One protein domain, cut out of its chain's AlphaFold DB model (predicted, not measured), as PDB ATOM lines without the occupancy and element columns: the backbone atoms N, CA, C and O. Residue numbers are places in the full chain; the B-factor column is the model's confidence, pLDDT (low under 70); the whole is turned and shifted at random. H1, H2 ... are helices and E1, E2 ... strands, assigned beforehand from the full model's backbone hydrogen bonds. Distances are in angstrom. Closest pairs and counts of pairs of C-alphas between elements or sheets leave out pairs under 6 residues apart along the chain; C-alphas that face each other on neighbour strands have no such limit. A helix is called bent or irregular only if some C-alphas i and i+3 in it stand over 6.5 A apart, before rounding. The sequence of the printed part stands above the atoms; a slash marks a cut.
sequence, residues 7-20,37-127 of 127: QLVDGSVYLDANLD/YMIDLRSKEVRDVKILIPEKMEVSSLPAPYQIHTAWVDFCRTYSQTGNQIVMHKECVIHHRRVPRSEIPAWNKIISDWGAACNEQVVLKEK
ATOM      1  N   GLN A   7       3.672  -0.201  47.744       89.50
ATOM      2  CA  GLN A   7       2.774  -0.999  46.916       89.50
ATOM      3  C   GLN A   7       3.090  -2.490  47.083       89.50
ATOM      4  O   GLN A   7       4.253  -2.881  47.015       89.50
ATOM      5  N   LEU A   8       2.058  -3.315  47.275       88.94
ATOM      6  CA  LEU A   8       2.169  -4.774  47.246       88.94
ATOM      7  C   LEU A   8       1.963  -5.270  45.808       88.94
ATOM      8  O   LEU A   8       0.942  -4.958  45.194       88.94
ATOM      9  N   VAL A   9       2.919  -6.035  45.288       89.94
ATOM     10  CA  VAL A   9       2.868  -6.678  43.968       89.94
ATOM     11  C   VAL A   9       3.454  -8.079  44.111       89.94
ATOM     12  O   VAL A   9       4.602  -8.215  44.526       89.94
ATOM     13  N   ASP A  10       2.663  -9.110  43.812       87.88
ATOM     14  CA  ASP A  10       3.090 -10.518  43.812       87.88
ATOM     15  C   ASP A  10       3.847 -10.952  45.087       87.88
ATOM     16  O   ASP A  10       4.903 -11.577  45.032       87.88
ATOM     17  N   GLY A  11       3.335 -10.565  46.263       85.50
ATOM     18  CA  GLY A  11       3.946 -10.891  47.563       85.50
ATOM     19  C   GLY A  11       5.183 -10.056  47.930       85.50
ATOM     20  O   GLY A  11       5.730 -10.215  49.019       85.50
ATOM     21  N   SER A  12       5.609  -9.134  47.062       93.06
ATOM     22  CA  SER A  12       6.682  -8.172  47.333       93.06
ATOM     23  C   SER A  12       6.121  -6.786  47.641       93.06
ATOM     24  O   SER A  12       5.182  -6.322  46.995       93.06
ATOM     25  N   VAL A  13       6.712  -6.098  48.615       94.19
ATOM     26  CA  VAL A  13       6.362  -4.721  48.975       94.19
ATOM     27  C   VAL A  13       7.443  -3.780  48.469       94.19
ATOM     28  O   VAL A  13       8.595  -3.861  48.888       94.19
ATOM     29  N   TYR A  14       7.055  -2.855  47.604       94.50
ATOM     30  CA  TYR A  14       7.912  -1.802  47.076       94.50
ATOM     31  C   TYR A  14       7.670  -0.537  47.881       94.50
ATOM     32  O   TYR A  14       6.555  -0.021  47.866       94.50
ATOM     33  N   LEU A  15       8.681  -0.057  48.595       93.75
ATOM     34  CA  LEU A  15       8.604   1.091  49.492       93.75
ATOM     35  C   LEU A  15       9.337   2.292  48.895       93.75
ATOM     36  O   LEU A  15      10.478   2.171  48.448       93.75
ATOM     37  N   ASP A  16       8.690   3.453  48.933       91.94
ATOM     38  CA  ASP A  16       9.293   4.736  48.578       91.94
ATOM     39  C   ASP A  16       9.796   5.434  49.852       91.94
ATOM     40  O   ASP A  16       9.010   5.764  50.745       91.94
ATOM     41  N   ALA A  17      11.112   5.630  49.955       91.69
ATOM     42  CA  ALA A  17      11.730   6.343  51.075       91.69
ATOM     43  C   ALA A  17      11.866   7.856  50.819       91.69
ATOM     44  O   ALA A  17      12.167   8.610  51.749       91.69
ATOM     45  N   ASN A  18      11.625   8.323  49.591       90.69
ATOM     46  CA  ASN A  18      11.673   9.729  49.220       90.69
ATOM     47  C   ASN A  18      10.344  10.420  49.544       90.69
ATOM     48  O   ASN A  18       9.520  10.735  48.690       90.69
ATOM     49  N   LEU A  19      10.127  10.649  50.836       85.25
ATOM     50  CA  LEU A  19       8.860  11.166  51.347       85.25
ATOM     51  C   LEU A  19       8.692  12.682  51.156       85.25
ATOM     52  O   LEU A  19       7.604  13.207  51.429       85.25
ATOM     53  N   ASP A  20       9.726  13.393  50.702       82.75
ATOM     54  CA  ASP A  20       9.749  14.843  50.540       82.75
ATOM     55  C   ASP A  20      10.069  15.298  49.109       82.75
ATOM     56  O   ASP A  20      10.768  14.636  48.345       82.75
ATOM     57  N   TYR A  37      20.330  31.128  35.334       94.62
ATOM     58  CA  TYR A  37      19.478  30.715  36.437       94.62
ATOM     59  C   TYR A  37      20.196  30.926  37.772       94.62
ATOM     60  O   TYR A  37      21.395  30.674  37.898       94.62
ATOM     61  N   MET A  38      19.454  31.419  38.762       94.19
ATOM     62  CA  MET A  38      19.944  31.651  40.114       94.19
ATOM     63  C   MET A  38      19.165  30.759  41.067       94.19
ATOM     64  O   MET A  38      17.967  30.950  41.238       94.19
ATOM     65  N   ILE A  39      19.860  29.813  41.687       92.94
ATOM     66  CA  ILE A  39      19.324  29.002  42.775       92.94
ATOM     67  C   ILE A  39      19.129  29.909  43.996       92.94
ATOM     68  O   ILE A  39      19.993  30.739  44.312       92.94
ATOM     69  N   ASP A  40      18.008  29.751  44.694       89.69
ATOM     70  CA  ASP A  40      17.561  30.692  45.725       89.69
ATOM     71  C   ASP A  40      18.577  30.876  46.846       89.69
ATOM     72  O   ASP A  40      18.845  32.004  47.259       89.69
ATOM     73  N   LEU A  41      19.217  29.798  47.294       91.88
ATOM     74  CA  LEU A  41      20.163  29.846  48.399       91.88
ATOM     75  C   LEU A  41      21.208  28.735  48.321       91.88
ATOM     76  O   LEU A  41      21.024  27.719  47.661       91.88
ATOM     77  N   ARG A  42      22.336  28.971  48.998       94.19
ATOM     78  CA  ARG A  42      23.263  27.896  49.355       94.19
ATOM     79  C   ARG A  42      22.676  27.196  50.569       94.19
ATOM     80  O   ARG A  42      22.331  27.872  51.538       94.19
ATOM     81  N   SER A  43      22.589  25.881  50.523       93.94
ATOM     82  CA  SER A  43      22.049  25.068  51.608       93.94
ATOM     83  C   SER A  43      22.794  23.755  51.714       93.94
ATOM     84  O   SER A  43      23.447  23.305  50.778       93.94
ATOM     85  N   LYS A  44      22.644  23.138  52.880       95.12
ATOM     86  CA  LYS A  44      22.848  21.714  53.074       95.12
ATOM     87  C   LYS A  44      21.568  21.159  53.678       95.12
ATOM     88  O   LYS A  44      21.162  21.574  54.761       95.12
ATOM     89  N   GLU A  45      20.935  20.247  52.963       93.12
ATOM     90  CA  GLU A  45      19.772  19.507  53.420       93.12
ATOM     91  C   GLU A  45      20.163  18.061  53.662       93.12
ATOM     92  O   GLU A  45      20.703  17.408  52.775       93.12
ATOM     93  N   VAL A  46      19.872  17.573  54.864       94.94
ATOM     94  CA  VAL A  46      20.080  16.179  55.252       94.94
ATOM     95  C   VAL A  46      18.742  15.598  55.689       94.94
ATOM     96  O   VAL A  46      17.952  16.266  56.370       94.94
ATOM     97  N   ARG A  47      18.473  14.367  55.264       93.44
ATOM     98  CA  ARG A  47      17.275  13.603  55.596       93.44
ATOM     99  C   ARG A  47      17.662  12.166  55.894       93.44
ATOM    100  O   ARG A  47      18.234  11.492  55.040       93.44
ATOM    101  N   ASP A  48      17.260  11.702  57.067       95.06
ATOM    102  CA  ASP A  48      17.319  10.294  57.434       95.06
ATOM    103  C   ASP A  48      15.897   9.746  57.542       95.06
ATOM    104  O   ASP A  48      15.089  10.240  58.332       95.06
ATOM    105  N   VAL A  49      15.585   8.719  56.754       94.44
ATOM    106  CA  VAL A  49      14.294   8.023  56.804       94.44
ATOM    107  C   VAL A  49      14.523   6.614  57.316       94.44
ATOM    108  O   VAL A  49      15.326   5.862  56.766       94.44
ATOM    109  N   LYS A  50      13.811   6.261  58.386       95.25
ATOM    110  CA  LYS A  50      13.882   4.941  59.016       95.25
ATOM    111  C   LYS A  50      12.653   4.130  58.643       95.25
ATOM    112  O   LYS A  50      11.528   4.580  58.850       95.25
ATOM    113  N   ILE A  51      12.883   2.926  58.140       94.06
ATOM    114  CA  ILE A  51      11.847   1.963  57.779       94.06
ATOM    115  C   ILE A  51      12.014   0.747  58.683       94.06
ATOM    116  O   ILE A  51      13.087   0.145  58.725       94.06
ATOM    117  N   LEU A  52      10.954   0.388  59.406       95.31
ATOM    118  CA  LEU A  52      10.904  -0.841  60.192       95.31
ATOM    119  C   LEU A  52      10.399  -1.984  59.312       95.31
ATOM    120  O   LEU A  52       9.335  -1.881  58.705       95.31
ATOM    121  N   ILE A  53      11.167  -3.067  59.256       94.94
ATOM    122  CA  ILE A  53      10.838  -4.284  58.519       94.94
ATOM    123  C   ILE A  53       9.878  -5.121  59.383       94.94
ATOM    124  O   ILE A  53      10.239  -5.480  60.509       94.94
ATOM    125  N   PRO A  54       8.668  -5.450  58.889       92.75
ATOM    126  CA  PRO A  54       7.742  -6.337  59.592       92.75
ATOM    127  C   PRO A  54       8.332  -7.735  59.829       92.75
ATOM    128  O   PRO A  54       9.082  -8.245  59.002       92.75
ATOM    129  N   GLU A  55       7.943  -8.410  60.916       92.94
ATOM    130  CA  GLU A  55       8.541  -9.695  61.332       92.94
ATOM    131  C   GLU A  55       8.514 -10.799  60.262       92.94
ATOM    132  O   GLU A  55       9.427 -11.625  60.211       92.94
ATOM    133  N   LYS A  56       7.485 -10.814  59.407       93.69
ATOM    134  CA  LYS A  56       7.287 -11.818  58.347       93.69
ATOM    135  C   LYS A  56       7.919 -11.439  57.005       93.69
ATOM    136  O   LYS A  56       7.711 -12.141  56.024       93.69
ATOM    137  N   MET A  57       8.665 -10.338  56.956       94.81
ATOM    138  CA  MET A  57       9.303  -9.846  55.740       94.81
ATOM    139  C   MET A  57      10.818  -9.762  55.895       94.81
ATOM    140  O   MET A  57      11.351  -9.627  56.997       94.81
ATOM    141  N   GLU A  58      11.507  -9.818  54.766       95.75
ATOM    142  CA  GLU A  58      12.937  -9.563  54.656       95.75
ATOM    143  C   GLU A  58      13.246  -8.621  53.490       95.75
ATOM    144  O   GLU A  58      12.429  -8.429  52.586       95.75
ATOM    145  N   VAL A  59      14.429  -8.006  53.527       96.75
ATOM    146  CA  VAL A  59      14.898  -7.134  52.446       96.75
ATOM    147  C   VAL A  59      15.261  -7.995  51.248       96.75
ATOM    148  O   VAL A  59      16.170  -8.816  51.315       96.75
ATOM    149  N   SER A  60      14.547  -7.788  50.146       96.44
ATOM    150  CA  SER A  60      14.871  -8.385  48.855       96.44
ATOM    151  C   SER A  60      15.973  -7.587  48.163       96.44
ATOM    152  O   SER A  60      16.974  -8.148  47.721       96.44
ATOM    153  N   SER A  61      15.823  -6.260  48.109       96.38
ATOM    154  CA  SER A  61      16.832  -5.373  47.533       96.38
ATOM    155  C   SER A  61      16.797  -3.972  48.135       96.38
ATOM    156  O   SER A  61      15.755  -3.457  48.555       96.38
ATOM    157  N   LEU A  62      17.976  -3.352  48.153       97.44
ATOM    158  CA  LEU A  62      18.163  -1.933  48.423       97.44
ATOM    159  C   LEU A  62      18.662  -1.256  47.145       97.44
ATOM    160  O   LEU A  62      19.486  -1.846  46.437       97.44
ATOM    161  N   PRO A  63      18.226  -0.021  46.865       97.44
ATOM    162  CA  PRO A  63      18.845   0.779  45.822       97.44
ATOM    163  C   PRO A  63      20.349   0.951  46.057       97.44
ATOM    164  O   PRO A  63      20.806   1.094  47.196       97.44
ATOM    165  N   ALA A  64      21.124   0.962  44.971       97.56
ATOM    166  CA  ALA A  64      22.565   1.185  45.042       97.56
ATOM    167  C   ALA A  64      22.879   2.601  45.568       97.56
ATOM    168  O   ALA A  64      22.078   3.516  45.384       97.56
ATOM    169  N   PRO A  65      24.041   2.846  46.193       98.00
ATOM    170  CA  PRO A  65      24.453   4.203  46.542       98.00
ATOM    171  C   PRO A  65      24.459   5.123  45.314       98.00
ATOM    172  O   PRO A  65      24.926   4.733  44.246       98.00
ATOM    173  N   TYR A  66      23.961   6.347  45.469       98.38
ATOM    174  CA  TYR A  66      24.072   7.396  44.456       98.38
ATOM    175  C   TYR A  66      24.876   8.551  45.028       98.38
ATOM    176  O   TYR A  66      24.574   9.032  46.122       98.38
ATOM    177  N   GLN A  67      25.879   9.004  44.282       98.31
ATOM    178  CA  GLN A  67      26.685  10.148  44.664       98.31
ATOM    179  C   GLN A  67      27.172  10.890  43.427       98.31
ATOM    180  O   GLN A  67      27.687  10.274  42.494       98.31
ATOM    181  N   ILE A  68      27.035  12.213  43.440       98.25
ATOM    182  CA  ILE A  68      27.639  13.088  42.438       98.25
ATOM    183  C   ILE A  68      28.230  14.324  43.101       98.25
ATOM    184  O   ILE A  68      27.732  14.800  44.121       98.25
ATOM    185  N   HIS A  69      29.262  14.856  42.456       98.12
ATOM    186  CA  HIS A  69      29.909  16.108  42.813       98.12
ATOM    187  C   HIS A  69      29.992  16.981  41.573       98.12
ATOM    188  O   HIS A  69      30.473  16.544  40.524       98.12
ATOM    189  N   THR A  70      29.504  18.208  41.677       97.06
ATOM    190  CA  THR A  70      29.491  19.172  40.575       97.06
ATOM    191  C   THR A  70      29.882  20.552  41.088       97.06
ATOM    192  O   THR A  70      30.014  20.770  42.289       97.06
ATOM    193  N   ALA A  71      30.025  21.524  40.185       95.81
ATOM    194  CA  ALA A  71      30.240  22.907  40.599       95.81
ATOM    195  C   ALA A  71      29.052  23.460  41.418       95.81
ATOM    196  O   ALA A  71      29.240  24.264  42.327       95.81
ATOM    197  N   TRP A  72      27.817  23.054  41.116       96.56
ATOM    198  CA  TRP A  72      26.626  23.630  41.751       96.56
ATOM    199  C   TRP A  72      26.209  22.883  43.006       96.56
ATOM    200  O   TRP A  72      25.811  23.518  43.981       96.56
ATOM    201  N   VAL A  73      26.291  21.555  42.968       97.12
ATOM    202  CA  VAL A  73      25.712  20.677  43.980       97.12
ATOM    203  C   VAL A  73      26.546  19.437  44.251       97.12
ATOM    204  O   VAL A  73      27.171  18.894  43.335       97.12
ATOM    205  N   ASP A  74      26.435  18.957  45.485       98.06
ATOM    206  CA  ASP A  74      26.749  17.585  45.863       98.06
ATOM    207  C   ASP A  74      25.460  16.873  46.256       98.06
ATOM    208  O   ASP A  74      24.706  17.368  47.099       98.06
ATOM    209  N   PHE A  75      25.225  15.701  45.677       97.56
ATOM    210  CA  PHE A  75      24.119  14.837  46.073       97.56
ATOM    211  C   PHE A  75      24.658  13.505  46.557       97.56
ATOM    212  O   PHE A  75      25.555  12.931  45.940       97.56
ATOM    213  N   CYS A  76      24.082  13.004  47.642       98.06
ATOM    214  CA  CYS A  76      24.397  11.704  48.205       98.06
ATOM    215  C   CYS A  76      23.108  11.031  48.670       98.06
ATOM    216  O   CYS A  76      22.300  11.633  49.374       98.06
ATOM    217  N   ARG A  77      22.910   9.770  48.290       97.38
ATOM    218  CA  ARG A  77      21.814   8.935  48.773       97.38
ATOM    219  C   ARG A  77      22.327   7.527  49.002       97.38
ATOM    220  O   ARG A  77      22.808   6.879  48.072       97.38
ATOM    221  N   THR A  78      22.192   7.045  50.229       98.25
ATOM    222  CA  THR A  78      22.611   5.700  50.630       98.25
ATOM    223  C   THR A  78      21.506   5.004  51.406       98.25
ATOM    224  O   THR A  78      20.657   5.651  52.019       98.25
ATOM    225  N   TYR A  79      21.534   3.676  51.376       98.19
ATOM    226  CA  TYR A  79      20.707   2.825  52.217       98.19
ATOM    227  C   TYR A  79      21.608   1.927  53.056       98.19
ATOM    228  O   TYR A  79      22.608   1.402  52.571       98.19
ATOM    229  N   SER A  80      21.233   1.730  54.313       97.00
ATOM    230  CA  SER A  80      21.864   0.765  55.208       97.00
ATOM    231  C   SER A  80      20.797  -0.054  55.917       97.00
ATOM    232  O   SER A  80      19.708   0.448  56.190       97.00
ATOM    233  N   GLN A  81      21.100  -1.314  56.214       96.56
ATOM    234  CA  GLN A  81      20.243  -2.178  57.018       96.56
ATOM    235  C   GLN A  81      20.983  -2.572  58.294       96.56
ATOM    236  O   GLN A  81      22.146  -2.969  58.263       96.56
ATOM    237  N   THR A  82      20.304  -2.484  59.433       93.44
ATOM    238  CA  THR A  82      20.799  -2.998  60.712       93.44
ATOM    239  C   THR A  82      19.647  -3.676  61.436       93.44
ATOM    240  O   THR A  82      18.662  -3.033  61.798       93.44
ATOM    241  N   GLY A  83      19.748  -4.995  61.613       92.94
ATOM    242  CA  GLY A  83      18.654  -5.802  62.147       92.94
ATOM    243  C   GLY A  83      17.391  -5.683  61.287       92.94
ATOM    244  O   GLY A  83      17.422  -5.912  60.077       92.94
ATOM    245  N   ASN A  84      16.284  -5.303  61.924       95.38
ATOM    246  CA  ASN A  84      14.982  -5.100  61.290       95.38
ATOM    247  C   ASN A  84      14.738  -3.649  60.837       95.38
ATOM    248  O   ASN A  84      13.593  -3.287  60.583       95.38
ATOM    249  N   GLN A  85      15.766  -2.803  60.761       97.19
ATOM    250  CA  GLN A  85      15.620  -1.412  60.341       97.19
ATOM    251  C   GLN A  85      16.450  -1.128  59.093       97.19
ATOM    252  O   GLN A  85      17.627  -1.484  59.024       97.19
ATOM    253  N   ILE A  86      15.847  -0.423  58.141       97.31
ATOM    254  CA  ILE A  86      16.528   0.188  57.000       97.31
ATOM    255  C   ILE A  86      16.597   1.688  57.255       97.31
ATOM    256  O   ILE A  86      15.621   2.290  57.708       97.31
ATOM    257  N   VAL A  87      17.742   2.298  56.974       97.12
ATOM    258  CA  VAL A  87      17.932   3.745  57.039       97.12
ATOM    259  C   VAL A  87      18.351   4.238  55.666       97.12
ATOM    260  O   VAL A  87      19.405   3.842  55.166       97.12
ATOM    261  N   MET A  88      17.530   5.101  55.073       97.25
ATOM    262  CA  MET A  88      17.943   5.937  53.954       97.25
ATOM    263  C   MET A  88      18.598   7.196  54.514       97.25
ATOM    264  O   MET A  88      17.962   7.900  55.295       97.25
ATOM    265  N   HIS A  89      19.809   7.499  54.065       97.19
ATOM    266  CA  HIS A  89      20.443   8.799  54.253       97.19
ATOM    267  C   HIS A  89      20.464   9.536  52.916       97.19
ATOM    268  O   HIS A  89      20.978   9.001  51.931       97.19
ATOM    269  N   LYS A  90      19.913  10.747  52.874       95.75
ATOM    270  CA  LYS A  90      19.837  11.616  51.696       95.75
ATOM    271  C   LYS A  90      20.410  12.982  52.056       95.75
ATOM    272  O   LYS A  90      19.913  13.644  52.963       95.75
ATOM    273  N   GLU A  91      21.428  13.413  51.325       96.38
ATOM    274  CA  GLU A  91      22.091  14.701  51.490       96.38
ATOM    275  C   GLU A  91      22.139  15.457  50.159       96.38
ATOM    276  O   GLU A  91      22.476  14.904  49.111       96.38
ATOM    277  N   CYS A  92      21.798  16.741  50.217       95.56
ATOM    278  CA  CYS A  92      21.866  17.681  49.111       95.56
ATOM    279  C   CYS A  92      22.578  18.949  49.578       95.56
ATOM    280  O   CYS A  92      22.093  19.642  50.475       95.56
ATOM    281  N   VAL A  93      23.698  19.284  48.948       96.88
ATOM    282  CA  VAL A  93      24.454  20.509  49.223       96.88
ATOM    283  C   VAL A  93      24.459  21.386  47.982       96.88
ATOM    284  O   VAL A  93      24.728  20.893  46.895       96.88
ATOM    285  N   ILE A  94      24.174  22.680  48.135       96.25
ATOM    286  CA  ILE A  94      24.186  23.687  47.067       96.25
ATOM    287  C   ILE A  94      25.326  24.677  47.336       96.25
ATOM    288  O   ILE A  94      25.271  25.462  48.288       96.25
ATOM    289  N   HIS A  95      26.340  24.677  46.468       95.00
ATOM    290  CA  HIS A  95      27.576  25.461  46.601       95.00
ATOM    291  C   HIS A  95      27.560  26.736  45.762       95.00
ATOM    292  O   HIS A  95      27.672  27.848  46.288       95.00
ATOM    293  N   HIS A  96      27.415  26.593  44.443       94.50
ATOM    294  CA  HIS A  96      27.365  27.708  43.503       94.50
ATOM    295  C   HIS A  96      25.939  27.914  43.009       94.50
ATOM    296  O   HIS A  96      25.314  27.021  42.455       94.50
ATOM    297  N   ARG A  97      25.423  29.131  43.202       94.56
ATOM    298  CA  ARG A  97      24.015  29.452  42.922       94.56
ATOM    299  C   ARG A  97      23.744  29.840  41.473       94.56
ATOM    300  O   ARG A  97      22.604  29.775  41.041       94.56
ATOM    301  N   ARG A  98      24.761  30.298  40.744       96.12
ATOM    302  CA  ARG A  98      24.611  30.755  39.359       96.12
ATOM    303  C   ARG A  98      24.840  29.589  38.409       96.12
ATOM    304  O   ARG A  98      25.950  29.066  38.333       96.12
ATOM    305  N   VAL A  99      23.810  29.238  37.654       96.38
ATOM    306  CA  VAL A  99      23.880  28.301  36.534       96.38
ATOM    307  C   VAL A  99      23.889  29.128  35.246       96.38
ATOM    308  O   VAL A  99      22.869  29.754  34.926       96.38
ATOM    309  N   PRO A 100      25.017  29.185  34.512       96.94
ATOM    310  CA  PRO A 100      25.070  29.858  33.221       96.94
ATOM    311  C   PRO A 100      23.993  29.326  32.280       96.94
ATOM    312  O   PRO A 100      23.721  28.128  32.270       96.94
ATOM    313  N   ARG A 101      23.406  30.188  31.448       95.94
ATOM    314  CA  ARG A 101      22.345  29.791  30.511       95.94
ATOM    315  C   ARG A 101      22.738  28.598  29.635       95.94
ATOM    316  O   ARG A 101      21.905  27.729  29.395       95.94
ATOM    317  N   SER A 102      23.988  28.559  29.175       95.81
ATOM    318  CA  SER A 102      24.535  27.458  28.371       95.81
ATOM    319  C   SER A 102      24.578  26.120  29.115       95.81
ATOM    320  O   SER A 102      24.509  25.078  28.478       95.81
ATOM    321  N   GLU A 103      24.646  26.152  30.446       97.06
ATOM    322  CA  GLU A 103      24.764  24.982  31.324       97.06
ATOM    323  C   GLU A 103      23.414  24.521  31.895       97.06
ATOM    324  O   GLU A 103      23.332  23.476  32.538       97.06
ATOM    325  N   ILE A 104      22.324  25.261  31.655       96.06
ATOM    326  CA  ILE A 104      20.988  24.885  32.145       96.06
ATOM    327  C   ILE A 104      20.559  23.477  31.684       96.06
ATOM    328  O   ILE A 104      19.976  22.757  32.496       96.06
ATOM    329  N   PRO A 105      20.849  23.015  30.450       95.69
ATOM    330  CA  PRO A 105      20.552  21.633  30.070       95.69
ATOM    331  C   PRO A 105      21.264  20.597  30.954       95.69
ATOM    332  O   PRO A 105      20.642  19.617  31.365       95.69
ATOM    333  N   ALA A 106      22.536  20.830  31.294       96.50
ATOM    334  CA  ALA A 106      23.294  19.957  32.188       96.50
ATOM    335  C   ALA A 106      22.724  19.994  33.615       96.50
ATOM    336  O   ALA A 106      22.509  18.943  34.217       96.50
ATOM    337  N   TRP A 107      22.384  21.186  34.116       96.44
ATOM    338  CA  TRP A 107      21.690  21.362  35.395       96.44
ATOM    339  C   TRP A 107      20.370  20.583  35.456       96.44
ATOM    340  O   TRP A 107      20.150  19.810  36.383       96.44
ATOM    341  N   ASN A 108      19.507  20.721  34.448       96.38
ATOM    342  CA  ASN A 108      18.229  20.010  34.407       96.38
ATOM    343  C   ASN A 108      18.418  18.494  34.388       96.38
ATOM    344  O   ASN A 108      17.656  17.779  35.041       96.38
ATOM    345  N   LYS A 109      19.445  18.002  33.682       96.94
ATOM    346  CA  LYS A 109      19.793  16.583  33.708       96.94
ATOM    347  C   LYS A 109      20.193  16.141  35.118       96.94
ATOM    348  O   LYS A 109      19.676  15.136  35.587       96.94
ATOM    349  N   ILE A 110      21.036  16.911  35.808       97.00
ATOM    350  CA  ILE A 110      21.443  16.638  37.194       97.00
ATOM    351  C   ILE A 110      20.222  16.552  38.125       97.00
ATOM    352  O   ILE A 110      20.101  15.593  38.884       97.00
ATOM    353  N   ILE A 111      19.286  17.506  38.041       95.69
ATOM    354  CA  ILE A 111      18.065  17.496  38.867       95.69
ATOM    355  C   ILE A 111      17.162  16.305  38.531       95.69
ATOM    356  O   ILE A 111      16.610  15.677  39.434       95.69
ATOM    357  N   SER A 112      17.036  15.961  37.248       94.94
ATOM    358  CA  SER A 112      16.269  14.793  36.809       94.94
ATOM    359  C   SER A 112      16.880  13.480  37.304       94.94
ATOM    360  O   SER A 112      16.160  12.640  37.840       94.94
ATOM    361  N   ASP A 113      18.194  13.301  37.146       96.38
ATOM    362  CA  ASP A 113      18.913  12.103  37.589       96.38
ATOM    363  C   ASP A 113      18.813  11.948  39.115       96.38
ATOM    364  O   ASP A 113      18.583  10.847  39.615       96.38
ATOM    365  N   TRP A 114      18.920  13.055  39.857       96.06
ATOM    366  CA  TRP A 114      18.737  13.066  41.306       96.06
ATOM    367  C   TRP A 114      17.327  12.649  41.722       96.06
ATOM    368  O   TRP A 114      17.168  11.817  42.616       96.06
ATOM    369  N   GLY A 115      16.302  13.188  41.057       93.69
ATOM    370  CA  GLY A 115      14.914  12.797  41.292       93.69
ATOM    371  C   GLY A 115      14.673  11.314  41.001       93.69
ATOM    372  O   GLY A 115      14.037  10.631  41.800       93.69
ATOM    373  N   ALA A 116      15.227  10.794  39.902       93.81
ATOM    374  CA  ALA A 116      15.147   9.376  39.567       93.81
ATOM    375  C   ALA A 116      15.826   8.498  40.630       93.81
ATOM    376  O   ALA A 116      15.206   7.551  41.105       93.81
ATOM    377  N   ALA A 117      17.041   8.856  41.059       95.19
ATOM    378  CA  ALA A 117      17.771   8.132  42.097       95.19
ATOM    379  C   ALA A 117      17.035   8.158  43.446       95.19
ATOM    380  O   ALA A 117      16.947   7.139  44.127       95.19
ATOM    381  N   CYS A 118      16.462   9.298  43.843       93.25
ATOM    382  CA  CYS A 118      15.690   9.383  45.085       93.25
ATOM    383  C   CYS A 118      14.442   8.492  45.055       93.25
ATOM    384  O   CYS A 118      14.106   7.909  46.077       93.25
ATOM    385  N   ASN A 119      13.794   8.348  43.897       92.75
ATOM    386  CA  ASN A 119      12.561   7.572  43.741       92.75
ATOM    387  C   ASN A 119      12.787   6.060  43.538       92.75
ATOM    388  O   ASN A 119      11.821   5.320  43.333       92.75
ATOM    389  N   GLU A 120      14.034   5.578  43.559       95.19
ATOM    390  CA  GLU A 120      14.311   4.139  43.560       95.19
ATOM    391  C   GLU A 120      13.770   3.488  44.839       95.19
ATOM    392  O   GLU A 120      13.977   3.981  45.951       95.19
ATOM    393  N   GLN A 121      13.089   2.355  44.676       95.00
ATOM    394  CA  GLN A 121      12.325   1.723  45.746       95.00
ATOM    395  C   GLN A 121      13.152   0.696  46.520       95.00
ATOM    396  O   GLN A 121      13.927  -0.071  45.949       95.00
ATOM    397  N   VAL A 122      12.918   0.634  47.828       96.38
ATOM    398  CA  VAL A 122      13.319  -0.506  48.660       96.38
ATOM    399  C   VAL A 122      12.329  -1.640  48.423       96.38
ATOM    400  O   VAL A 122      11.122  -1.406  48.443       96.38
ATOM    401  N   VAL A 123      12.813  -2.868  48.238       96.62
ATOM    402  CA  VAL A 123      11.940  -4.028  48.019       96.62
ATOM    403  C   VAL A 123      12.025  -4.969  49.208       96.62
ATOM    404  O   VAL A 123      13.101  -5.463  49.551       96.62
ATOM    405  N   LEU A 124      10.877  -5.246  49.818       96.56
ATOM    406  CA  LEU A 124      10.696  -6.307  50.800       96.56
ATOM    407  C   LEU A 124       9.955  -7.479  50.163       96.56
ATOM    408  O   LEU A 124       9.161  -7.294  49.243       96.56
ATOM    409  N   LYS A 125      10.173  -8.678  50.685       95.75
ATOM    410  CA  LYS A 125       9.425  -9.885  50.319       95.75
ATOM    411  C   LYS A 125       9.085 -10.678  51.575       95.75
ATOM    412  O   LYS A 125       9.699 -10.461  52.622       95.75
ATOM    413  N   GLU A 126       8.109 -11.570  51.477       93.62
ATOM    414  CA  GLU A 126       7.868 -12.559  52.528       93.62
ATOM    415  C   GLU A 126       9.103 -13.452  52.724       93.62
ATOM    416  O   GLU A 126       9.852 -13.710  51.777       93.62
ATOM    417  N   LYS A 127       9.330 -13.855  53.976       87.44
ATOM    418  CA  LYS A 127      10.370 -14.823  54.346       87.44
ATOM    419  C   LYS A 127      10.040 -16.232  53.867       87.44
ATOM    420  O   LYS A 127       8.842 -16.590  53.911       87.44
TER     421      LYS A 127
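This is residues 7 to 20 and 37 to 127 of the 127 residues of an uncharacterized protein of Prevotella copri (UniProt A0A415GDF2). A long antiparallel sheet, E3 E7 E6 E5, has H1 running along one of its faces, and a smaller antiparallel sheet, E1 E2 E8 E4, sits at one end, making a rod. The 105 printed residues have one named helix and eight named strands, in the order E1 E2 E3 E4 E5 E6 E7 H1 E8; the class is mixed, helices and strands. The whole is loose, with a radius of gyration of the C-alphas of 16.4 A and spans of 52 by 24 by 19 A.

Start with the twisted sheet of E3, residues 44 to 52, E7, residues 85 to 94, E6, residues 73 to 82, and E5, residues 66 to 69. Within hydrogen-bond range you find N 47 and O 90 at 2.8 A, N 78 and O 89 at 2.9 A, and N 66 and O 77 at 2.9 A. E5 E6 E7 form a meander, each strand the antiparallel neighbour of the one before. H1, residues 101 to 118, is on one face, giving two layers, helix and sheet, at a height over the sheet of 10.0 A. It runs along the strands, 6 degrees from E6 on the local plane; their closest C-alphas, of Arg 77 and Cys 118, are 7.2 A apart. H1 is irregular, with C-alphas 102 and 105 7.3 A apart, and 12 of 14 O i to N i+4 pairs are within hydrogen-bond range. H1 is not on the other sheet, E1, residues 7 to 9, E2, residues 12 to 15, E8, residues 122 to 126, and E4, residues 57 to 61; look there for N 9 and O 12 at 2.8 A, N 13 and O 124 at 2.8 A, and N 60 and O 123 at 2.8 A.

Find C-alpha 7, where E1 begins, at (2.774, -0.999, 46.916), and C-alpha 126, where E8 ends, at (7.868, -12.559, 52.528). E7 measures 29.7 A, E6 29.4 A, E3 26.5 A and H1 25.9 A.

Residues 21 to 36 are not printed, and C-alphas 20 and 37 are 23.4 A apart. No link printed whole is long. No printed residue is under 70 in pLDDT.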